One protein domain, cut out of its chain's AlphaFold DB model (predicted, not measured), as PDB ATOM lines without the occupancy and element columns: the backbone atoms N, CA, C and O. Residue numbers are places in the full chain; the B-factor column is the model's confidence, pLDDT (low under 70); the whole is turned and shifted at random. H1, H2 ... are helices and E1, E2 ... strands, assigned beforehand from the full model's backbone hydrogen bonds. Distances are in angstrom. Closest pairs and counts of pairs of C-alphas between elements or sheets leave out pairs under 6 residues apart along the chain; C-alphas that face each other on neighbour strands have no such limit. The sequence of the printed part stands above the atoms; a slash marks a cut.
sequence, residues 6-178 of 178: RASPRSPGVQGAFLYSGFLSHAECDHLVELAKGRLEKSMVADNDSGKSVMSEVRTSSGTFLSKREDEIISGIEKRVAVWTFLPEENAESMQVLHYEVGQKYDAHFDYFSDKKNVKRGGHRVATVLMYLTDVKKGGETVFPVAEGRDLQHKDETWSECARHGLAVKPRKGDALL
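What this domain is: This is residues 6 to 178 of the 178 residues of the protein "Fe2OG dioxygenase domain-containing protein" of Hordeum vulgare subsp. vulgare (UniProt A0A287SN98). With little regular structure, this rounded body is mostly loops, with antiparallel strand pairs E3-E4 near the middle, E6-E7 beside H4, and E1-E2 far out. The 173 printed residues, under half in named elements and mixed in class, hold four named helices and seven strands, H1-E1-E2-E3-H2-E4-E5-H3-E6-H4-E7. It is compact, radius of gyration of the C-alphas 16.1 A, spans 40 by 40 by 32 A.

How they stand to each other: H1, residues 26-36, is close but not clearly touching H2, residues 72-85; closest C-alphas 28 and 73, 6.8 A. E3, 62-65, is antiparallel to E4, 96-99; N 64 and O 97 lie 3.0 A apart. Every O i to N i+4 pair is within hydrogen-bond range in H1, H2 and H3, residues 116-122.

Where its parts are: C-alpha 26 is at (102.622, 135.032, 48.509). H2 is 19.9 A long. Others are E1 44-46, E2 53-55, E5 106-109, E6 142-144, H4 162-165 and E7 167-169, ending at (113.301, 122.957, 57.874).

The domain as a whole: The printed part has no cut, long links H3 to E6 and E6 to H4, and 16 residues under pLDDT 70, among them 6-15.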
ATOM      1  N   ARG A   6     112.921 125.427  67.913       46.22
ATOM      2  CA  ARG A   6     113.066 123.984  68.142       46.22
ATOM      3  C   ARG A   6     111.729 123.366  68.561       46.22
ATOM      4  O   ARG A   6     111.131 123.838  69.522       46.22
ATOM      5  N   ALA A   7     111.294 122.309  67.880       43.09
ATOM      6  CA  ALA A   7     110.082 121.553  68.206       43.09
ATOM      7  C   ALA A   7     110.439 120.086  68.488       43.09
ATOM      8  O   ALA A   7     111.304 119.512  67.831       43.09
ATOM      9  N   SER A   8     109.813 119.474  69.491       42.31
ATOM     10  CA  SER A   8     110.065 118.081  69.878       42.31
ATOM     11  C   SER A   8     108.765 117.268  69.802       42.31
ATOM     12  O   SER A   8     107.776 117.684  70.399       42.31
ATOM     13  N   PRO A   9     108.721 116.116  69.110       43.69
ATOM     14  CA  PRO A   9     107.545 115.256  69.088       43.69
ATOM     15  C   PRO A   9     107.691 114.132  70.122       43.69
ATOM     16  O   PRO A   9     108.442 113.182  69.925       43.69
ATOM     17  N   ARG A  10     106.968 114.219  71.243       44.66
ATOM     18  CA  ARG A  10     106.665 113.056  72.097       44.66
ATOM     19  C   ARG A  10     105.243 113.172  72.630       44.66
ATOM     20  O   ARG A  10     105.009 113.521  73.781       44.66
ATOM     21  N   SER A  11     104.285 112.868  71.766       41.19
ATOM     22  CA  SER A  11     102.949 112.430  72.167       41.19
ATOM     23  C   SER A  11     102.593 111.167  71.369       41.19
ATOM     24  O   SER A  11     103.004 111.045  70.213       41.19
ATOM     25  N   PRO A  12     101.929 110.175  71.986       38.84
ATOM     26  CA  PRO A  12     101.684 108.874  71.377       38.84
ATOM     27  C   PRO A  12     100.465 108.959  70.452       38.84
ATOM     28  O   PRO A  12      99.341 108.696  70.862       38.84
ATOM     29  N   GLY A  13     100.683 109.365  69.207       39.75
ATOM     30  CA  GLY A  13      99.640 109.385  68.185       39.75
ATOM     31  C   GLY A  13      99.979 110.384  67.093       39.75
ATOM     32  O   GLY A  13      99.912 111.580  67.335       39.75
ATOM     33  N   VAL A  14     100.335 109.866  65.915       42.69
ATOM     34  CA  VAL A  14     100.865 110.579  64.736       42.69
ATOM     35  C   VAL A  14     102.319 111.045  64.909       42.69
ATOM     36  O   VAL A  14     102.615 112.126  65.405       42.69
ATOM     37  N   GLN A  15     103.255 110.190  64.486       61.78
ATOM     38  CA  GLN A  15     104.666 110.545  64.318       61.78
ATOM     39  C   GLN A  15     104.887 110.955  62.862       61.78
ATOM     40  O   GLN A  15     104.890 110.110  61.972       61.78
ATOM     41  N   GLY A  16     105.058 112.247  62.613       78.06
ATOM     42  CA  GLY A  16     105.425 112.741  61.294       78.06
ATOM     43  C   GLY A  16     105.587 114.251  61.303       78.06
ATOM     44  O   GLY A  16     104.856 114.935  62.008       78.06
ATOM     45  N   ALA A  17     106.568 114.733  60.549       88.50
ATOM     46  CA  ALA A  17     106.688 116.132  60.177       88.50
ATOM     47  C   ALA A  17     106.529 116.200  58.654       88.50
ATOM     48  O   ALA A  17     107.258 115.511  57.933       88.50
ATOM     49  N   PHE A  18     105.577 116.988  58.162       93.50
ATOM     50  CA  PHE A  18     105.215 117.054  56.748       93.50
ATOM     51  C   PHE A  18     105.378 118.480  56.234       93.50
ATOM     52  O   PHE A  18     104.751 119.411  56.734       93.50
ATOM     53  N   LEU A  19     106.214 118.654  55.210       95.69
ATOM     54  CA  LEU A  19     106.410 119.943  54.554       95.69
ATOM     55  C   LEU A  19     105.511 120.042  53.320       95.69
ATOM     56  O   LEU A  19     105.630 119.232  52.400       95.69
ATOM     57  N   TYR A  20     104.649 121.052  53.287       97.75
ATOM     58  CA  TYR A  20     103.845 121.418  52.128       97.75
ATOM     59  C   TYR A  20     104.428 122.681  51.498       97.75
ATOM     60  O   TYR A  20     104.376 123.760  52.096       97.75
ATOM     61  N   SER A  21     104.956 122.564  50.278       97.88
ATOM     62  CA  SER A  21     105.487 123.724  49.559       97.88
ATOM     63  C   SER A  21     104.388 124.558  48.908       97.88
ATOM     64  O   SER A  21     103.515 124.013  48.235       97.88
ATOM     65  N   GLY A  22     104.435 125.880  49.093       98.00
ATOM     66  CA  GLY A  22     103.425 126.799  48.553       98.00
ATOM     67  C   GLY A  22     102.020 126.588  49.130       98.00
ATOM     68  O   GLY A  22     101.029 126.766  48.425       98.00
ATOM     69  N   PHE A  23     101.929 126.180  50.400       98.75
ATOM     70  CA  PHE A  23     100.660 126.027  51.116       98.75
ATOM     71  C   PHE A  23      99.878 127.345  51.181       98.75
ATOM     72  O   PHE A  23      98.653 127.353  51.041       98.75
ATOM     73  N   LEU A  24     100.592 128.454  51.379       98.81
ATOM     74  CA  LEU A  24     100.081 129.812  51.240       98.81
ATOM     75  C   LEU A  24     100.579 130.425  49.931       98.81
ATOM     76  O   LEU A  24     101.741 130.273  49.547       98.81
ATOM     77  N   SER A  25      99.716 131.199  49.285       98.81
ATOM     78  CA  SER A  25     100.143 132.128  48.246       98.81
ATOM     79  C   SER A  25     100.977 133.263  48.848       98.81
ATOM     80  O   SER A  25     100.826 133.632  50.013       98.81
ATOM     81  N   HIS A  26     101.835 133.888  48.037       98.62
ATOM     82  CA  HIS A  26     102.622 135.032  48.509       98.62
ATOM     83  C   HIS A  26     101.739 136.199  48.978       98.62
ATOM     84  O   HIS A  26     102.103 136.863  49.945       98.62
ATOM     85  N   ALA A  27     100.585 136.405  48.335       98.75
ATOM     86  CA  ALA A  27      99.619 137.431  48.720       98.75
ATOM     87  C   ALA A  27      99.001 137.151  50.099       98.75
ATOM     88  O   ALA A  27      98.890 138.065  50.908       98.75
ATOM     89  N   GLU A  28      98.668 135.890  50.400       98.81
ATOM     90  CA  GLU A  28      98.221 135.475  51.738       98.81
ATOM     91  C   GLU A  28      99.308 135.727  52.789       98.81
ATOM     92  O   GLU A  28      99.019 136.263  53.857       98.81
ATOM     93  N   CYS A  29     100.570 135.406  52.484       98.81
ATOM     94  CA  CYS A  29     101.679 135.699  53.391       98.81
ATOM     95  C   CYS A  29     101.821 137.202  53.670       98.81
ATOM     96  O   CYS A  29     101.948 137.594  54.829       98.81
ATOM     97  N   ASP A  30     101.799 138.038  52.627       98.62
ATOM     98  CA  ASP A  30     101.935 139.492  52.771       98.62
ATOM     99  C   ASP A  30     100.756 140.099  53.535       98.62
ATOM    100  O   ASP A  30     100.959 140.972  54.377       98.62
ATOM    101  N   HIS A  31      99.546 139.583  53.312       98.62
ATOM    102  CA  HIS A  31      98.346 139.977  54.046       98.62
ATOM    103  C   HIS A  31      98.462 139.690  55.547       98.62
ATOM    104  O   HIS A  31      98.248 140.581  56.365       98.62
ATOM    105  N   LEU A  32      98.881 138.477  55.927       98.50
ATOM    106  CA  LEU A  32      99.086 138.114  57.336       98.50
ATOM    107  C   LEU A  32     100.169 138.974  58.004       98.50
ATOM    108  O   LEU A  32     100.027 139.361  59.166       98.50
ATOM    109  N   VAL A  33     101.248 139.279  57.277       98.06
ATOM    110  CA  VAL A  33     102.299 140.180  57.762       98.06
ATOM    111  C   VAL A  33     101.740 141.586  57.968       98.06
ATOM    112  O   VAL A  33     101.997 142.173  59.015       98.06
ATOM    113  N   GLU A  34     100.972 142.119  57.016       98.00
ATOM    114  CA  GLU A  34     100.373 143.455  57.105       98.00
ATOM    115  C   GLU A  34      99.396 143.570  58.277       98.00
ATOM    116  O   GLU A  34      99.509 144.504  59.065       98.00
ATOM    117  N   LEU A  35      98.507 142.593  58.470       97.31
ATOM    118  CA  LEU A  35      97.587 142.575  59.613       97.31
ATOM    119  C   LEU A  35      98.313 142.573  60.958       97.31
ATOM    120  O   LEU A  35      97.844 143.179  61.922       97.31
ATOM    121  N   ALA A  36      99.455 141.890  61.034       96.38
ATOM    122  CA  ALA A  36     100.256 141.851  62.246       96.38
ATOM    123  C   ALA A  36     101.033 143.156  62.493       96.38
ATOM    124  O   ALA A  36     101.402 143.430  63.642       96.38
ATOM    125  N   LYS A  37     101.289 143.980  61.463       93.56
ATOM    126  CA  LYS A  37     102.018 145.246  61.629       93.56
ATOM    127  C   LYS A  37     101.285 146.154  62.614       93.56
ATOM    128  O   LYS A  37     100.071 146.313  62.583       93.56
ATOM    129  N   GLY A  38     102.049 146.737  63.534       90.94
ATOM    130  CA  GLY A  38     101.515 147.603  64.591       90.94
ATOM    131  C   GLY A  38     100.828 146.874  65.752       90.94
ATOM    132  O   GLY A  38     100.519 147.525  66.744       90.94
ATOM    133  N   ARG A  39     100.636 145.548  65.679       95.12
ATOM    134  CA  ARG A  39     100.049 144.726  66.758       95.12
ATOM    135  C   ARG A  39     101.066 143.826  67.469       95.12
ATOM    136  O   ARG A  39     100.694 143.070  68.364       95.12
ATOM    137  N   LEU A  40     102.324 143.841  67.021       92.88
ATOM    138  CA  LEU A  40     103.392 142.995  67.550       92.88
ATOM    139  C   LEU A  40     103.851 143.491  68.922       92.88
ATOM    140  O   LEU A  40     104.371 144.598  69.053       92.88
ATOM    141  N   GLU A  41     103.752 142.618  69.915       91.12
ATOM    142  CA  GLU A  41     104.281 142.844  71.257       91.12
ATOM    143  C   GLU A  41     105.372 141.823  71.577       91.12
ATOM    144  O   GLU A  41     105.489 140.778  70.929       91.12
ATOM    145  N   LYS A  42     106.211 142.107  72.576       88.12
ATOM    146  CA  LYS A  42     107.252 141.162  72.993       88.12
ATOM    147  C   LYS A  42     106.606 139.845  73.436       88.12
ATOM    148  O   LYS A  42     105.682 139.838  74.242       88.12
ATOM    149  N   SER A  43     107.088 138.729  72.889       81.94
ATOM    150  CA  SER A  43     106.491 137.419  73.136       81.94
ATOM    151  C   SER A  43     106.620 137.010  74.599       81.94
ATOM    152  O   SER A  43     107.659 137.185  75.234       81.94
ATOM    153  N   MET A  44     105.553 136.395  75.091       77.88
ATOM    154  CA  MET A  44     105.470 135.793  76.413       77.88
ATOM    155  C   MET A  44     105.360 134.269  76.265       77.88
ATOM    156  O   MET A  44     104.968 133.765  75.207       77.88
ATOM    157  N   VAL A  45     105.698 133.526  77.315       73.88
ATOM    158  CA  VAL A  45     105.485 132.070  77.393       73.88
ATOM    159  C   VAL A  45     104.591 131.738  78.581       73.88
ATOM    160  O   VAL A  45     104.554 132.487  79.556       73.88
ATOM    161  N   ALA A  46     103.858 130.628  78.497       71.94
ATOM    162  CA  ALA A  46     103.135 130.109  79.648       71.94
ATOM    163  C   ALA A  46     104.134 129.489  80.632       71.94
ATOM    164  O   ALA A  46     104.925 128.626  80.260       71.94
ATOM    165  N   ASP A  47     104.098 129.945  81.876       73.50
ATOM    166  CA  ASP A  47     104.838 129.345  82.977       73.50
ATOM    167  C   ASP A  47     104.267 127.957  83.308       73.50
ATOM    168  O   ASP A  47     103.057 127.810  83.494       73.50
ATOM    169  N   ASN A  48     105.130 126.940  83.390       69.38
ATOM    170  CA  ASN A  48     104.708 125.540  83.518       69.38
ATOM    171  C   ASN A  48     104.004 125.230  84.848       69.38
ATOM    172  O   ASN A  48     103.165 124.328  84.895       69.38
ATOM    173  N   ASP A  49     104.324 125.973  85.910       71.88
ATOM    174  CA  ASP A  49     103.777 125.738  87.248       71.88
ATOM    175  C   ASP A  49     102.485 126.532  87.471       71.88
ATOM    176  O   ASP A  49     101.454 126.006  87.907       71.88
ATOM    177  N   SER A  50     102.516 127.828  87.165       72.19
ATOM    178  CA  SER A  50     101.408 128.740  87.441       72.19
ATOM    179  C   SER A  50     100.388 128.828  86.302       72.19
ATOM    180  O   SER A  50      99.214 129.133  86.573       72.19
ATOM    181  N   GLY A  51     100.811 128.557  85.063       67.50
ATOM    182  CA  GLY A  51     100.059 128.765  83.822       67.50
ATOM    183  C   GLY A  51      99.965 130.234  83.390       67.50
ATOM    184  O   GLY A  51      99.200 130.552  82.481       67.50
ATOM    185  N   LYS A  52     100.674 131.154  84.063       73.62
ATOM    186  CA  LYS A  52     100.641 132.591  83.755       73.62
ATOM    187  C   LYS A  52     101.560 132.932  82.584       73.62
ATOM    188  O   LYS A  52     102.591 132.302  82.388       73.62
ATOM    189  N   SER A  53     101.197 133.975  81.845       70.81
ATOM    190  CA  SER A  53     102.028 134.540  80.781       70.81
ATOM    191  C   SER A  53     103.202 135.316  81.390       70.81
ATOM    192  O   SER A  53     102.973 136.269  82.138       70.81
ATOM    193  N   VAL A  54     104.444 134.917  81.100       73.94
ATOM    194  CA  VAL A  54     105.674 135.545  81.621       73.94
ATOM    195  C   VAL A  54     106.645 135.916  80.500       73.94
ATOM    196  O   VAL A  54     106.689 135.262  79.454       73.94
ATOM    197  N   MET A  55     107.435 136.975  80.718       69.69
ATOM    198  CA  MET A  55     108.510 137.353  79.799       69.69
ATOM    199  C   MET A  55     109.551 136.239  79.745       69.69
ATOM    200  O   MET A  55     109.943 135.702  80.778       69.69
ATOM    201  N   SER A  56     109.999 135.901  78.539       67.88
ATOM    202  CA  SER A  56     110.859 134.745  78.319       67.88
ATOM    203  C   SER A  56     112.223 135.136  77.765       67.88
ATOM    204  O   SER A  56     112.317 135.890  76.800       67.88
ATOM    205  N   GLU A  57     113.284 134.557  78.325       74.44
ATOM    206  CA  GLU A  57     114.606 134.506  77.678       74.44
ATOM    207  C   GLU A  57     114.700 133.362  76.650       74.44
ATOM    208  O   GLU A  57     115.596 133.328  75.807       74.44
ATOM    209  N   VAL A  58     113.737 132.437  76.705       76.69
ATOM    210  CA  VAL A  58     113.660 131.215  75.897       76.69
ATOM    211  C   VAL A  58     112.993 131.493  74.549       76.69
ATOM    212  O   VAL A  58     113.384 130.918  73.534       76.69
ATOM    213  N   ARG A  59     112.011 132.407  74.525       82.25
ATOM    214  CA  ARG A  59     111.360 132.940  73.321       82.25
ATOM    215  C   ARG A  59     111.518 134.451  73.277       82.25
ATOM    216  O   ARG A  59     110.852 135.168  74.015       82.25
ATOM    217  N   THR A  60     112.357 134.930  72.371       86.81
ATOM    218  CA  THR A  60     112.724 136.352  72.299       86.81
ATOM    219  C   THR A  60     112.093 137.090  71.119       86.81
ATOM    220  O   THR A  60     112.476 138.223  70.851       86.81
ATOM    221  N   SER A  61     111.126 136.470  70.432       89.94
ATOM    222  CA  SER A  61     110.364 137.081  69.337       89.94
ATOM    223  C   SER A  61     109.453 138.217  69.798       89.94
ATOM    224  O   SER A  61     109.137 138.363  70.981       89.94
ATOM    225  N   SER A  62     108.933 138.957  68.827       92.94
ATOM    226  CA  SER A  62     107.663 139.672  68.960       92.94
ATOM    227  C   SER A  62     106.534 138.864  68.315       92.94
ATOM    228  O   SER A  62     106.784 137.992  67.480       92.94
ATOM    229  N   GLY A  63     105.292 139.081  68.734       94.06
ATOM    230  CA  GLY A  63     104.158 138.329  68.222       94.06
ATOM    231  C   GLY A  63     102.815 138.975  68.506       94.06
ATOM    232  O   GLY A  63     102.700 139.875  69.332       94.06
ATOM    233  N   THR A  64     101.801 138.493  67.800       95.31
ATOM    234  CA  THR A  64     100.406 138.887  67.983       95.31
ATOM    235  C   THR A  64      99.483 137.729  67.613       95.31
ATOM    236  O   THR A  64      99.911 136.774  66.957       95.31
ATOM    237  N   PHE A  65      98.227 137.799  68.041       96.19
ATOM    238  CA  PHE A  65      97.195 136.849  67.638       96.19
ATOM    239  C   PHE A  65      96.227 137.526  66.676       96.19
ATOM    240  O   PHE A  65      95.771 138.640  66.931       96.19
ATOM    241  N   LEU A  66      95.905 136.832  65.590       96.25
ATOM    242  CA  LEU A  66      94.829 137.202  64.682       96.25
ATOM    243  C   LEU A  66      93.550 136.498  65.136       96.25
ATOM    244  O   LEU A  66      93.580 135.339  65.568       96.25
ATOM    245  N   SER A  67      92.427 137.206  65.101       96.44
ATOM    246  CA  SER A  67      91.155 136.630  65.534       96.44
ATOM    247  C   SER A  67      90.705 135.553  64.548       96.44
ATOM    248  O   SER A  67      90.973 135.638  63.349       96.44
ATOM    249  N   LYS A  68      90.010 134.526  65.051       95.75
ATOM    250  CA  LYS A  68      89.422 133.512  64.172       95.75
ATOM    251  C   LYS A  68      88.481 134.179  63.182       95.75
ATOM    252  O   LYS A  68      87.658 134.994  63.607       95.75
ATOM    253  N   ARG A  69      88.565 133.796  61.908       96.19
ATOM    254  CA  ARG A  69      87.711 134.339  60.840       96.19
ATOM    255  C   ARG A  69      87.703 135.877  60.799       96.19
ATOM    256  O   ARG A  69      86.672 136.472  60.505       96.19
ATOM    257  N   GLU A  70      88.824 136.522  61.147       97.12
ATOM    258  CA  GLU A  70      88.932 137.992  61.196       97.12
ATOM    259  C   GLU A  70      88.639 138.636  59.832       97.12
ATOM    260  O   GLU A  70      88.022 139.699  59.779       97.12
ATOM    261  N   ASP A  71      89.003 137.961  58.740       98.06
ATOM    262  CA  ASP A  71      88.566 138.287  57.383       98.06
ATOM    263  C   ASP A  71      88.449 137.030  56.498       98.06
ATOM    264  O   ASP A  71      88.667 135.896  56.943       98.06
ATOM    265  N   GLU A  72      88.076 137.228  55.231       98.38
ATOM    266  CA  GLU A  72      87.893 136.150  54.252       98.38
ATOM    267  C   GLU A  72      89.196 135.413  53.906       98.38
ATOM    268  O   GLU A  72      89.173 134.207  53.654       98.38
ATOM    269  N   ILE A  73      90.343 136.104  53.927       98.50
ATOM    270  CA  ILE A  73      91.649 135.494  53.650       98.50
ATOM    271  C   ILE A  73      92.027 134.574  54.813       98.50
ATOM    272  O   ILE A  73      92.342 133.403  54.602       98.50
ATOM    273  N   ILE A  74      91.921 135.068  56.046       98.25
ATOM    274  CA  ILE A  74      92.122 134.298  57.276       98.25
ATOM    275  C   ILE A  74      91.189 133.090  57.310       98.25
ATOM    276  O   ILE A  74      91.651 131.968  57.506       98.25
ATOM    277  N   SER A  75      89.902 133.295  57.032       98.19
ATOM    278  CA  SER A  75      88.910 132.217  56.990       98.19
ATOM    279  C   SER A  75      89.259 131.157  55.941       98.19
ATOM    280  O   SER A  75      89.091 129.961  56.179       98.19
ATOM    281  N   GLY A  76      89.759 131.571  54.773       98.56
ATOM    282  CA  GLY A  76      90.216 130.664  53.720       98.56
ATOM    283  C   GLY A  76      91.428 129.827  54.135       98.56
ATOM    284  O   GLY A  76      91.477 128.629  53.843       98.56
ATOM    285  N   ILE A  77      92.382 130.430  54.849       98.62
ATOM    286  CA  ILE A  77      93.567 129.744  55.380       98.62
ATOM    287  C   ILE A  77      93.168 128.753  56.482       98.62
ATOM    288  O   ILE A  77      93.589 127.599  56.434       98.62
ATOM    289  N   GLU A  78      92.313 129.152  57.428       98.31
ATOM    290  CA  GLU A  78      91.821 128.286  58.514       98.31
ATOM    291  C   GLU A  78      91.104 127.041  57.969       98.31
ATOM    292  O   GLU A  78      91.425 125.918  58.365       98.31
ATOM    293  N   LYS A  79      90.222 127.216  56.975       98.38
ATOM    294  CA  LYS A  79      89.568 126.108  56.256       98.38
ATOM    295  C   LYS A  79      90.576 125.174  55.592       98.38
ATOM    296  O   LYS A  79      90.450 123.954  55.681       98.38
ATOM    297  N   ARG A  80      91.600 125.728  54.933       98.50
ATOM    298  CA  ARG A  80      92.656 124.940  54.276       98.50
ATOM    299  C   ARG A  80      93.457 124.119  55.287       98.50
ATOM    300  O   ARG A  80      93.751 122.956  55.020       98.50
ATOM    301  N   VAL A  81      93.768 124.695  56.449       98.12
ATOM    302  CA  VAL A  81      94.438 123.997  57.557       98.12
ATOM    303  C   VAL A  81      93.572 122.861  58.100       98.12
ATOM    304  O   VAL A  81      94.076 121.752  58.282       98.12
ATOM    305  N   ALA A  82      92.275 123.090  58.308       97.31
ATOM    306  CA  ALA A  82      91.352 122.050  58.763       97.31
ATOM    307  C   ALA A  82      91.284 120.870  57.779       97.31
ATOM    308  O   ALA A  82      91.407 119.713  58.184       97.31
ATOM    309  N   VAL A  83      91.201 121.152  56.475       97.88
ATOM    310  CA  VAL A  83      91.232 120.116  55.429       97.88
ATOM    311  C   VAL A  83      92.555 119.347  55.436       97.88
ATOM    312  O   VAL A  83      92.534 118.122  55.368       97.88
ATOM    313  N   TRP A  84      93.701 120.028  55.538       97.31
ATOM    314  CA  TRP A  84      95.008 119.360  55.501       97.31
ATOM    315  C   TRP A  84      95.268 118.484  56.731       97.31
ATOM    316  O   TRP A  84      95.831 117.398  56.617       97.31
ATOM    317  N   THR A  85      94.831 118.941  57.904       95.19
ATOM    318  CA  THR A  85      95.008 118.219  59.173       95.19
ATOM    319  C   THR A  85      93.948 117.146  59.416       95.19
ATOM    320  O   THR A  85      94.132 116.314  60.302       95.19
ATOM    321  N   PHE A  86      92.853 117.152  58.650       95.62
ATOM    322  CA  PHE A  86      91.647 116.355  58.900       95.62
ATOM    323  C   PHE A  86      91.032 116.602  60.293       95.62
ATOM    324  O   PHE A  86      90.382 115.722  60.860       95.62
ATOM    325  N   LEU A  87      91.229 117.802  60.851       93.81
ATOM    326  CA  LEU A  87      90.683 118.221  62.143       93.81
ATOM    327  C   LEU A  87      89.601 119.300  61.949       93.81
ATOM    328  O   LEU A  87      89.741 120.137  61.060       93.81
ATOM    329  N   PRO A  88      88.542 119.330  62.782       93.88
ATOM    330  CA  PRO A  88      87.511 120.368  62.706       93.88
ATOM    331  C   PRO A  88      88.061 121.779  62.969       93.88
ATOM    332  O   PRO A  88      88.881 121.971  63.871       93.88
ATOM    333  N   GLU A  89      87.564 122.784  62.239       93.50
ATOM    334  CA  GLU A  89      87.961 124.198  62.388       93.50
ATOM    335  C   GLU A  89      87.688 124.743  63.802       93.50
ATOM    336  O   GLU A  89      88.394 125.621  64.312       93.50
ATOM    337  N   GLU A  90      86.665 124.215  64.472       91.88
ATOM    338  CA  GLU A  90      86.280 124.601  65.830       91.88
ATOM    339  C   GLU A  90      87.409 124.340  66.832       91.88
ATOM    340  O   GLU A  90      87.573 125.119  67.776       91.88
ATOM    341  N   ASN A  91      88.230 123.316  66.579       91.06
ATOM    342  CA  ASN A  91      89.332 122.907  67.447       91.06
ATOM    343  C   ASN A  91      90.588 123.771  67.271       91.06
ATOM    344  O   ASN A  91      91.485 123.703  68.111       91.06
ATOM    345  N   ALA A  92      90.680 124.564  66.199       92.31
ATOM    346  CA  ALA A  92      91.838 125.420  65.970       92.31
ATOM    347  C   ALA A  92      91.974 126.476  67.082       92.31
ATOM    348  O   ALA A  92      90.987 126.923  67.661       92.31
ATOM    349  N   GLU A  93      93.189 126.926  67.372       92.38
ATOM    350  CA  GLU A  93      93.396 128.171  68.118       92.38
ATOM    351  C   GLU A  93      93.440 129.359  67.143       92.38
ATOM    352  O   GLU A  93      93.553 129.173  65.933       92.38
ATOM    353  N   SER A  94      93.349 130.587  67.660       94.38
ATOM    354  CA  SER A  94      93.664 131.792  66.882       94.38
ATOM    355  C   SER A  94      95.075 131.712  66.294       94.38
ATOM    356  O   SER A  94      96.008 131.285  66.981       94.38
ATOM    357  N   MET A  95      95.257 132.177  65.055       96.38
ATOM    358  CA  MET A  95      96.580 132.202  64.428       96.38
ATOM    359  C   MET A  95      97.537 133.113  65.198       96.38
ATOM    360  O   MET A  95      97.249 134.286  65.433       96.38
ATOM    361  N   GLN A  96      98.700 132.574  65.563       96.31
ATOM    362  CA  GLN A  96      99.769 133.334  66.199       96.31
ATOM    363  C   GLN A  96     100.809 133.748  65.154       96.31
ATOM    364  O   GLN A  96     101.544 132.905  64.638       96.31
ATOM    365  N   VAL A  97     100.915 135.048  64.880       97.25
ATOM    366  CA  VAL A  97     101.952 135.602  64.001       97.25
ATOM    367  C   VAL A  97     103.165 135.980  64.835       97.25
ATOM    368  O   VAL A  97     103.035 136.599  65.892       97.25
ATOM    369  N   LEU A  98     104.351 135.605  64.359       95.88
ATOM    370  CA  LEU A  98     105.616 135.824  65.051       95.88
ATOM    371  C   LEU A  98     106.626 136.491  64.146       95.88
ATOM    372  O   LEU A  98     106.809 136.088  62.999       95.88
ATOM    373  N   HIS A  99     107.335 137.456  64.714       95.56
ATOM    374  CA  HIS A  99     108.428 138.137  64.058       95.56
ATOM    375  C   HIS A  99     109.700 137.985  64.888       95.56
ATOM    376  O   HIS A  99     109.741 138.323  66.077       95.56
ATOM    377  N   TYR A 100     110.724 137.445  64.234       93.25
ATOM    378  CA  TYR A 100     112.045 137.237  64.798       93.25
ATOM    379  C   TYR A 100     113.045 138.158  64.108       93.25
ATOM    380  O   TYR A 100     113.278 138.050  62.906       93.25
ATOM    381  N   GLU A 101     113.679 139.018  64.890       91.75
ATOM    382  CA  GLU A 101     114.831 139.793  64.446       91.75
ATOM    383  C   GLU A 101     116.106 138.940  64.449       91.75
ATOM    384  O   GLU A 101     116.184 137.863  65.055       91.75
ATOM    385  N   VAL A 102     117.152 139.455  63.803       89.31
ATOM    386  CA  VAL A 102     118.480 138.835  63.823       89.31
ATOM    387  C   VAL A 102     118.945 138.669  65.272       89.31
ATOM    388  O   VAL A 102     119.085 139.644  66.001       89.31
ATOM    389  N   GLY A 103     119.232 137.435  65.693       87.38
ATOM    390  CA  GLY A 103     119.635 137.148  67.076       87.38
ATOM    391  C   GLY A 103     118.523 136.608  67.965       87.38
ATOM    392  O   GLY A 103     118.835 135.904  68.925       87.38
ATOM    393  N   GLN A 104     117.256 136.892  67.657       89.88
ATOM    394  CA  GLN A 104     116.131 136.355  68.421       89.88
ATOM    395  C   GLN A 104     115.963 134.865  68.145       89.88
ATOM    396  O   GLN A 104     116.458 134.375  67.141       89.88
ATOM    397  N   LYS A 105     115.296 134.119  69.026       86.38
ATOM    398  CA  LYS A 105     115.178 132.658  68.937       86.38
ATOM    399  C   LYS A 105     113.964 132.133  69.696       86.38
ATOM    400  O   LYS A 105     113.310 132.871  70.438       86.38
ATOM    401  N   TYR A 106     113.703 130.842  69.521       84.44
ATOM    402  CA  TYR A 106     112.855 130.060  70.405       84.44
ATOM    403  C   TYR A 106     113.517 128.705  70.690       84.44
ATOM    404  O   TYR A 106     113.626 127.857  69.799       84.44
ATOM    405  N   ASP A 107     113.963 128.491  71.929       81.44
ATOM    406  CA  ASP A 107     114.566 127.212  72.316       81.44
ATOM    407  C   ASP A 107     113.565 126.041  72.237       81.44
ATOM    408  O   ASP A 107     112.363 126.209  72.003       81.44
ATOM    409  N   ALA A 108     114.092 124.822  72.398       80.88
ATOM    410  CA  ALA A 108     113.317 123.596  72.236       80.88
ATOM    411  C   ALA A 108     112.170 123.525  73.222       80.88
ATOM    412  O   ALA A 108     112.379 123.604  74.428       80.88
ATOM    413  N   HIS A 109     110.976 123.312  72.685       80.19
ATOM    414  CA  HIS A 109     109.779 123.109  73.473       80.19
ATOM    415  C   HIS A 109     108.884 122.058  72.828       80.19
ATOM    416  O   HIS A 109     109.067 121.634  71.681       80.19
ATOM    417  N   PHE A 110     107.917 121.634  73.627       79.25
ATOM    418  CA  PHE A 110     106.748 120.920  73.163       79.25
ATOM    419  C   PHE A 110     105.591 121.910  73.069       79.25
ATOM    420  O   PHE A 110     105.464 122.788  73.923       79.25
ATOM    421  N   ASP A 111     104.748 121.753  72.054       78.94
ATOM    422  CA  ASP A 111     103.556 122.593  71.899       78.94
ATOM    423  C   ASP A 111     102.389 122.131  72.786       78.94
ATOM    424  O   ASP A 111     101.438 122.893  72.981       78.94
ATOM    425  N   TYR A 112     102.452 120.917  73.350       76.12
ATOM    426  CA  TYR A 112     101.462 120.444  74.314       76.12
ATOM    427  C   TYR A 112     101.602 121.168  75.657       76.12
ATOM    428  O   TYR A 112     102.698 121.502  76.106       76.12
ATOM    429  N   PHE A 113     100.479 121.345  76.350       72.44
ATOM    430  CA  PHE A 113     100.475 121.884  77.707       72.44
ATOM    431  C   PHE A 113     100.880 120.812  78.719       72.44
ATOM    432  O   PHE A 113     100.298 119.726  78.743       72.44
ATOM    433  N   SER A 114     101.858 121.113  79.573       68.69
ATOM    434  CA  SER A 114     102.171 120.302  80.755       68.69
ATOM    435  C   SER A 114     101.323 120.685  81.970       68.69
ATOM    436  O   SER A 114     101.187 119.890  82.899       68.69
ATOM    437  N   ASP A 115     100.745 121.891  81.983       71.62
ATOM    438  CA  ASP A 115      99.967 122.382  83.113       71.62
ATOM    439  C   ASP A 115      98.503 121.913  83.053       71.62
ATOM    440  O   ASP A 115      97.822 121.951  82.026       71.62
ATOM    441  N   LYS A 116      97.975 121.498  84.206       73.19
ATOM    442  CA  LYS A 116      96.612 120.955  84.304       73.19
ATOM    443  C   LYS A 116      95.518 121.992  84.014       73.19
ATOM    444  O   LYS A 116      94.372 121.591  83.810       73.19
ATOM    445  N   LYS A 117      95.813 123.300  84.048       73.31
ATOM    446  CA  LYS A 117      94.802 124.353  83.862       73.31
ATOM    447  C   LYS A 117      94.484 124.541  82.383       73.31
ATOM    448  O   LYS A 117      93.310 124.502  82.026       73.31
ATOM    449  N   ASN A 118      95.497 124.684  81.531       71.38
ATOM    450  CA  ASN A 118      95.307 124.820  80.088       71.38
ATOM    451  C   ASN A 118      94.733 123.538  79.478       71.38
ATOM    452  O   ASN A 118      93.781 123.617  78.704       71.38
ATOM    453  N   VAL A 119      95.189 122.365  79.938       75.25
ATOM    454  CA  VAL A 119      94.621 121.070  79.523       75.25
ATOM    455  C   VAL A 119      93.129 120.976  79.849       75.25
ATOM    456  O   VAL A 119      92.341 120.558  79.007       75.25
ATOM    457  N   LYS A 120      92.701 121.410  81.042       72.56
ATOM    458  CA  LYS A 120      91.272 121.431  81.402       72.56
ATOM    459  C   LYS A 120      90.450 122.428  80.583       72.56
ATOM    460  O   LYS A 120      89.248 122.230  80.456       72.56
ATOM    461  N   ARG A 121      91.063 123.503  80.077       70.44
ATOM    462  CA  ARG A 121      90.360 124.572  79.356       70.44
ATOM    463  C   ARG A 121      90.118 124.240  77.884       70.44
ATOM    464  O   ARG A 121      89.083 124.634  77.361       70.44
ATOM    465  N   GLY A 122      91.056 123.561  77.226       68.94
ATOM    466  CA  GLY A 122      90.992 123.326  75.776       68.94
ATOM    467  C   GLY A 122      91.543 121.983  75.299       68.94
ATOM    468  O   GLY A 122      91.607 121.761  74.098       68.94
ATOM    469  N   GLY A 123      91.935 121.086  76.208       79.88
ATOM    470  CA  GLY A 123      92.603 119.831  75.861       79.88
ATOM    471  C   GLY A 123      94.094 120.005  75.548       79.88
ATOM    472  O   GLY A 123      94.701 121.036  75.840       79.88
ATOM    473  N   HIS A 124      94.703 118.958  74.988       80.69
ATOM    474  CA  HIS A 124      96.078 119.004  74.486       80.69
ATOM    475  C   HIS A 124      96.097 119.365  72.998       80.69
ATOM    476  O   HIS A 124      95.226 118.939  72.242       80.69
ATOM    477  N   ARG A 125      97.140 120.085  72.568       85.69
ATOM    478  CA  ARG A 125      97.440 120.259  71.144       85.69
ATOM    479  C   ARG A 125      97.941 118.939  70.570       85.69
ATOM    480  O   ARG A 125      98.914 118.384  71.073       85.69
ATOM    481  N   VAL A 126      97.263 118.451  69.536       88.25
ATOM    482  CA  VAL A 126      97.596 117.191  68.847       88.25
ATOM    483  C   VAL A 126      98.363 117.410  67.541       88.25
ATOM    484  O   VAL A 126      98.999 116.484  67.056       88.25
ATOM    485  N   ALA A 127      98.322 118.626  66.990       91.06
ATOM    486  CA  ALA A 127      99.008 119.019  65.764       91.06
ATOM    487  C   ALA A 127      99.367 120.513  65.808       91.06
ATOM    488  O   ALA A 127      98.645 121.305  66.422       91.06
ATOM    489  N   THR A 128     100.447 120.891  65.122       93.56
ATOM    490  CA  THR A 128     100.869 122.284  64.939       93.56
ATOM    491  C   THR A 128     101.107 122.531  63.461       93.56
ATOM    492  O   THR A 128     101.928 121.854  62.866       93.56
ATOM    493  N   VAL A 129     100.466 123.550  62.884       96.56
ATOM    494  CA  VAL A 129     100.780 124.001  61.521       96.56
ATOM    495  C   VAL A 129     101.605 125.278  61.601       96.56
ATOM    496  O   VAL A 129     101.111 126.334  61.997       96.56
ATOM    497  N   LEU A 130     102.883 125.185  61.246       97.75
ATOM    498  CA  LEU A 130     103.804 126.310  61.168       97.75
ATOM    499  C   LEU A 130     103.902 126.807  59.727       97.75
ATOM    500  O   LEU A 130     104.478 126.139  58.878       97.75
ATOM    501  N   MET A 131     103.382 128.004  59.471       98.56
ATOM    502  CA  MET A 131     103.415 128.637  58.151       98.56
ATOM    503  C   MET A 131     104.530 129.681  58.085       98.56
ATOM    504  O   MET A 131     104.619 130.562  58.944       98.56
ATOM    505  N   TYR A 132     105.382 129.599  57.067       98.50
ATOM    506  CA  TYR A 132     106.487 130.530  56.862       98.50
ATOM    507  C   TYR A 132     106.040 131.698  55.979       98.50
ATOM    508  O   TYR A 132     105.739 131.537  54.799       98.50
ATOM    509  N   LEU A 133     105.997 132.902  56.553       98.56
ATOM    510  CA  LEU A 133     105.476 134.093  55.867       98.56
ATOM    511  C   LEU A 133     106.543 134.863  55.073       98.56
ATOM    512  O   LEU A 133     106.211 135.730  54.265       98.56
ATOM    513  N   THR A 134     107.824 134.564  55.297       97.31
ATOM    514  CA  THR A 134     108.964 135.229  54.655       97.31
ATOM    515  C   THR A 134     110.099 134.243  54.385       97.31
ATOM    516  O   THR A 134     110.259 133.241  55.085       97.31
ATOM    517  N   ASP A 135     110.912 134.550  53.374       96.62
ATOM    518  CA  ASP A 135     112.157 133.830  53.120       96.62
ATOM    519  C   ASP A 135     113.240 134.268  54.104       96.62
ATOM    520  O   ASP A 135     113.503 135.463  54.279       96.62
ATOM    521  N   VAL A 136     113.935 133.297  54.697       93.69
ATOM    522  CA  VAL A 136     115.076 133.564  55.578       93.69
ATOM    523  C   VAL A 136     116.362 133.091  54.911       93.69
ATOM    524  O   VAL A 136     116.572 131.904  54.675       93.69
ATOM    525  N   LYS A 137     117.261 134.038  54.620       88.75
ATOM    526  CA  LYS A 137     118.519 133.756  53.904       88.75
ATOM    527  C   LYS A 137     119.504 132.906  54.713       88.75
ATOM    528  O   LYS A 137     120.248 132.125  54.129       88.75
ATOM    529  N   LYS A 138     119.565 133.102  56.035       90.19
ATOM    530  CA  LYS A 138     120.488 132.396  56.935       90.19
ATOM    531  C   LYS A 138     119.891 132.291  58.332       90.19
ATOM    532  O   LYS A 138     119.444 133.296  58.880       90.19
ATOM    533  N   GLY A 139     119.959 131.103  58.929       92.69
ATOM    534  CA  GLY A 139     119.254 130.836  60.177       92.69
ATOM    535  C   GLY A 139     117.750 130.681  59.946       92.69
ATOM    536  O   GLY A 139     117.294 130.408  58.840       92.69
ATOM    537  N   GLY A 140     116.980 130.890  61.002       93.75
ATOM    538  CA  GLY A 140     115.523 130.791  61.034       93.75
ATOM    539  C   GLY A 140     114.991 129.363  61.043       93.75
ATOM    540  O   GLY A 140     113.776 129.185  61.070       93.75
ATOM    541  N   GLU A 141     115.851 128.341  61.008       96.06
ATOM    542  CA  GLU A 141     115.390 126.975  60.800       96.06
ATOM    543  C   GLU A 141     114.494 126.492  61.944       96.06
ATOM    544  O   GLU A 141     114.722 126.779  63.126       96.06
ATOM    545  N   THR A 142     113.475 125.716  61.577       94.19
ATOM    546  CA  THR A 142     112.713 124.919  62.538       94.19
ATOM    547  C   THR A 142     113.421 123.588  62.717       94.19
ATOM    548  O   THR A 142     113.541 122.833  61.759       94.19
ATOM    549  N   VAL A 143     113.942 123.321  63.910       92.75
ATOM    550  CA  VAL A 143     114.831 122.192  64.204       92.75
ATOM    551  C   VAL A 143     114.131 121.196  65.127       92.75
ATOM    552  O   VAL A 143     113.617 121.561  66.180       92.75
ATOM    553  N   PHE A 144     114.180 119.921  64.774       90.62
ATOM    554  CA  PHE A 144     113.675 118.793  65.545       90.62
ATOM    555  C   PHE A 144     114.858 117.998  66.109       90.62
ATOM    556  O   PHE A 144     115.358 117.076  65.458       90.62
ATOM    557  N   PRO A 145     115.368 118.358  67.304       86.94
ATOM    558  CA  PRO A 145     116.620 117.811  67.833       86.94
ATOM    559  C   PRO A 145     116.538 116.330  68.221       86.94
ATOM    560  O   PRO A 145     117.563 115.663  68.299       86.94
ATOM    561  N   VAL A 146     115.331 115.821  68.479       85.88
ATOM    562  CA  VAL A 146     115.097 114.425  68.887       85.88
ATOM    563  C   VAL A 146     114.439 113.584  67.792       85.88
ATOM    564  O   VAL A 146     114.082 112.440  68.054       85.88
ATOM    565  N   ALA A 147     114.244 114.144  66.593       83.62
ATOM    566  CA  ALA A 147     113.724 113.388  65.462       83.62
ATOM    567  C   ALA A 147     114.785 112.416  64.933       83.62
ATOM    568  O   ALA A 147     115.976 112.739  64.860       83.62
ATOM    569  N   GLU A 148     114.336 111.229  64.537       82.69
ATOM    570  CA  GLU A 148     115.170 110.266  63.826       82.69
ATOM    571  C   GLU A 148     115.489 110.765  62.407       82.69
ATOM    572  O   GLU A 148     114.837 111.663  61.874       82.69
ATOM    573  N   GLY A 149     116.532 110.208  61.787       74.94
ATOM    574  CA  GLY A 149     116.892 110.555  60.410       74.94
ATOM    575  C   GLY A 149     117.667 111.865  60.247       74.94
ATOM    576  O   GLY A 149     117.803 112.352  59.128       74.94
ATOM    577  N   ARG A 150     118.241 112.425  61.323       73.88
ATOM    578  CA  ARG A 150     119.120 113.612  61.236       73.88
ATOM    579  C   ARG A 150     120.264 113.433  60.225       73.88
ATOM    580  O   ARG A 150     120.640 114.394  59.562       73.88
ATOM    581  N   ASP A 151     120.777 112.206  60.111       78.00
ATOM    582  CA  ASP A 151     121.905 111.849  59.244       78.00
ATOM    583  C   ASP A 151     121.467 111.662  57.776       78.00
ATOM    584  O   ASP A 151     122.303 111.617  56.880       78.00
ATOM    585  N   LEU A 152     120.152 111.605  57.514       81.25
ATOM    586  CA  LEU A 152     119.579 111.518  56.164       81.25
ATOM    587  C   LEU A 152     119.481 112.893  55.487       81.25
ATOM    588  O   LEU A 152     119.375 112.979  54.265       81.25
ATOM    589  N   GLN A 153     119.514 113.977  56.264       86.75
ATOM    590  CA  GLN A 153     119.451 115.334  55.738       86.75
ATOM    591  C   GLN A 153     120.860 115.900  55.539       86.75
ATOM    592  O   GLN A 153     121.496 116.366  56.486       86.75
ATOM    593  N   HIS A 154     121.331 115.924  54.290       88.75
ATOM    594  CA  HIS A 154     122.590 116.582  53.947       88.75
ATOM    595  C   HIS A 154     122.521 118.096  54.217       88.75
ATOM    596  O   HIS A 154     121.610 118.785  53.746       88.75
ATOM    597  N   LYS A 155     123.509 118.625  54.953       89.75
ATOM    598  CA  LYS A 155     123.587 120.044  55.330       89.75
ATOM    599  C   LYS A 155     124.853 120.714  54.818       89.75
ATOM    600  O   LYS A 155     125.920 120.612  55.430       89.75
ATOM    601  N   ASP A 156     124.686 121.462  53.734       90.19
ATOM    602  CA  ASP A 156     125.695 122.378  53.197       90.19
ATOM    603  C   ASP A 156     125.963 123.592  54.119       90.19
ATOM    604  O   ASP A 156     125.425 123.716  55.225       90.19
ATOM    605  N   GLU A 157     126.814 124.507  53.665       88.88
ATOM    606  CA  GLU A 157     127.244 125.701  54.407       88.88
ATOM    607  C   GLU A 157     126.134 126.730  54.658       88.88
ATOM    608  O   GLU A 157     126.283 127.623  55.494       88.88
ATOM    609  N   THR A 158     125.003 126.616  53.962       89.31
ATOM    610  CA  THR A 158     123.879 127.545  54.121       89.31
ATOM    611  C   THR A 158     123.009 127.212  55.338       89.31
ATOM    612  O   THR A 158     122.144 128.006  55.705       89.31
ATOM    613  N   TRP A 159     123.232 126.062  55.985       92.50
ATOM    614  CA  TRP A 159     122.588 125.683  57.244       92.50
ATOM    615  C   TRP A 159     123.295 126.292  58.451       92.50
ATOM    616  O   TRP A 159     124.525 126.261  58.556       92.50
ATOM    617  N   SER A 160     122.515 126.794  59.405       92.75
ATOM    618  CA  SER A 160     123.051 127.270  60.676       92.75
ATOM    619  C   SER A 160     123.660 126.137  61.506       92.75
ATOM    620  O   SER A 160     123.312 124.963  61.364       92.75
ATOM    621  N   GLU A 161     124.562 126.500  62.417       91.75
ATOM    622  CA  GLU A 161     125.127 125.559  63.390       91.75
ATOM    623  C   GLU A 161     124.019 124.888  64.218       91.75
ATOM    624  O   GLU A 161     124.000 123.665  64.358       91.75
ATOM    625  N   CYS A 162     123.007 125.650  64.644       88.88
ATOM    626  CA  CYS A 162     121.900 125.090  65.407       88.88
ATOM    627  C   CYS A 162     121.095 124.070  64.586       88.88
ATOM    628  O   CYS A 162     120.692 123.039  65.127       88.88
ATOM    629  N   ALA A 163     120.890 124.304  63.288       91.25
ATOM    630  CA  ALA A 163     120.180 123.364  62.428       91.25
ATOM    631  C   ALA A 163     120.925 122.037  62.245       91.25
ATOM    632  O   ALA A 163     120.301 121.022  61.945       91.25
ATOM    633  N   ARG A 164     122.242 121.986  62.475       90.19
ATOM    634  CA  ARG A 164     123.019 120.736  62.411       90.19
ATOM    635  C   ARG A 164     122.683 119.758  63.540       90.19
ATOM    636  O   ARG A 164     122.891 118.565  63.362       90.19
ATOM    637  N   HIS A 165     122.066 120.221  64.626       88.31
ATOM    638  CA  HIS A 165     121.742 119.410  65.804       88.31
ATOM    639  C   HIS A 165     120.429 118.603  65.728       88.31
ATOM    640  O   HIS A 165     120.002 118.054  66.740       88.31
ATOM    641  N   GLY A 166     119.764 118.522  64.574       88.94
ATOM    642  CA  GLY A 166     118.532 117.741  64.401       88.94
ATOM    643  C   GLY A 166     118.036 117.744  62.962       88.94
ATOM    644  O   GLY A 166     118.655 118.377  62.113       88.94
ATOM    645  N   LEU A 167     116.921 117.078  62.662       91.25
ATOM    646  CA  LEU A 167     116.231 117.314  61.387       91.25
ATOM    647  C   LEU A 167     115.759 118.772  61.357       91.25
ATOM    648  O   LEU A 167     115.312 119.274  62.384       91.25
ATOM    649  N   ALA A 168     115.885 119.482  60.241       92.94
ATOM    650  CA  ALA A 168     115.551 120.901  60.215       92.94
ATOM    651  C   ALA A 168     114.851 121.334  58.923       92.94
ATOM    652  O   ALA A 168     115.063 120.761  57.860       92.94
ATOM    653  N   VAL A 169     114.030 122.374  59.007       94.38
ATOM    654  CA  VAL A 169     113.301 122.957  57.874       94.38
ATOM    655  C   VAL A 169     113.691 124.423  57.744       94.38
ATOM    656  O   VAL A 169     113.672 125.164  58.730       94.38
ATOM    657  N   LYS A 170     114.070 124.842  56.532       95.81
ATOM    658  CA  LYS A 170     114.364 126.248  56.234       95.81
ATOM    659  C   LYS A 170     113.062 127.010  55.980       95.81
ATOM    660  O   LYS A 170     112.261 126.519  55.190       95.81
ATOM    661  N   PRO A 171     112.878 128.209  56.561       96.94
ATOM    662  CA  PRO A 171     111.735 129.050  56.241       96.94
ATOM    663  C   PRO A 171     111.798 129.505  54.787       96.94
ATOM    664  O   PRO A 171     112.743 130.191  54.381       96.94
ATOM    665  N   ARG A 172     110.788 129.115  54.018       98.06
ATOM    666  CA  ARG A 172     110.558 129.572  52.649       98.06
ATOM    667  C   ARG A 172     109.162 130.144  52.581       98.06
ATOM    668  O   ARG A 172     108.227 129.509  53.063       98.06
ATOM    669  N   LYS A 173     109.027 131.346  52.031       98.50
ATOM    670  CA  LYS A 173     107.744 132.041  51.992       98.50
ATOM    671  C   LYS A 173     106.695 131.160  51.305       98.50
ATOM    672  O   LYS A 173     106.916 130.677  50.202       98.50
ATOM    673  N   GLY A 174     105.564 130.967  51.975       98.56
ATOM    674  CA  GLY A 174     104.451 130.160  51.483       98.56
ATOM    675  C   GLY A 174     104.459 128.707  51.952       98.56
ATOM    676  O   GLY A 174     103.405 128.074  51.956       98.56
ATOM    677  N   ASP A 175     105.597 128.170  52.388       98.69
ATOM    678  CA  ASP A 175     105.673 126.786  52.857       98.69
ATOM    679  C   ASP A 175     105.020 126.636  54.242       98.69
ATOM    680  O   ASP A 175     105.083 127.535  55.087       98.69
ATOM    681  N   ALA A 176     104.417 125.474  54.490       98.38
ATOM    682  CA  ALA A 176     103.863 125.109  55.790       98.38
ATOM    683  C   ALA A 176     104.394 123.756  56.263       98.38
ATOM    684  O   ALA A 176     104.551 122.821  55.480       98.38
ATOM    685  N   LEU A 177     104.654 123.659  57.560       97.12
ATOM    686  CA  LEU A 177     105.131 122.468  58.242       97.12
ATOM    687  C   LEU A 177     104.072 122.005  59.240       97.12
ATOM    688  O   LEU A 177     103.713 122.772  60.132       97.12
ATOM    689  N   LEU A 178     103.591 120.778  59.068       94.12
ATOM    690  CA  LEU A 178     102.705 120.070  59.995       94.12
ATOM    691  C   LEU A 178     103.511 119.083  60.839       94.12
ATOM    692  O   LEU A 178     104.331 118.362  60.225       94.12
TER     693      LEU A 178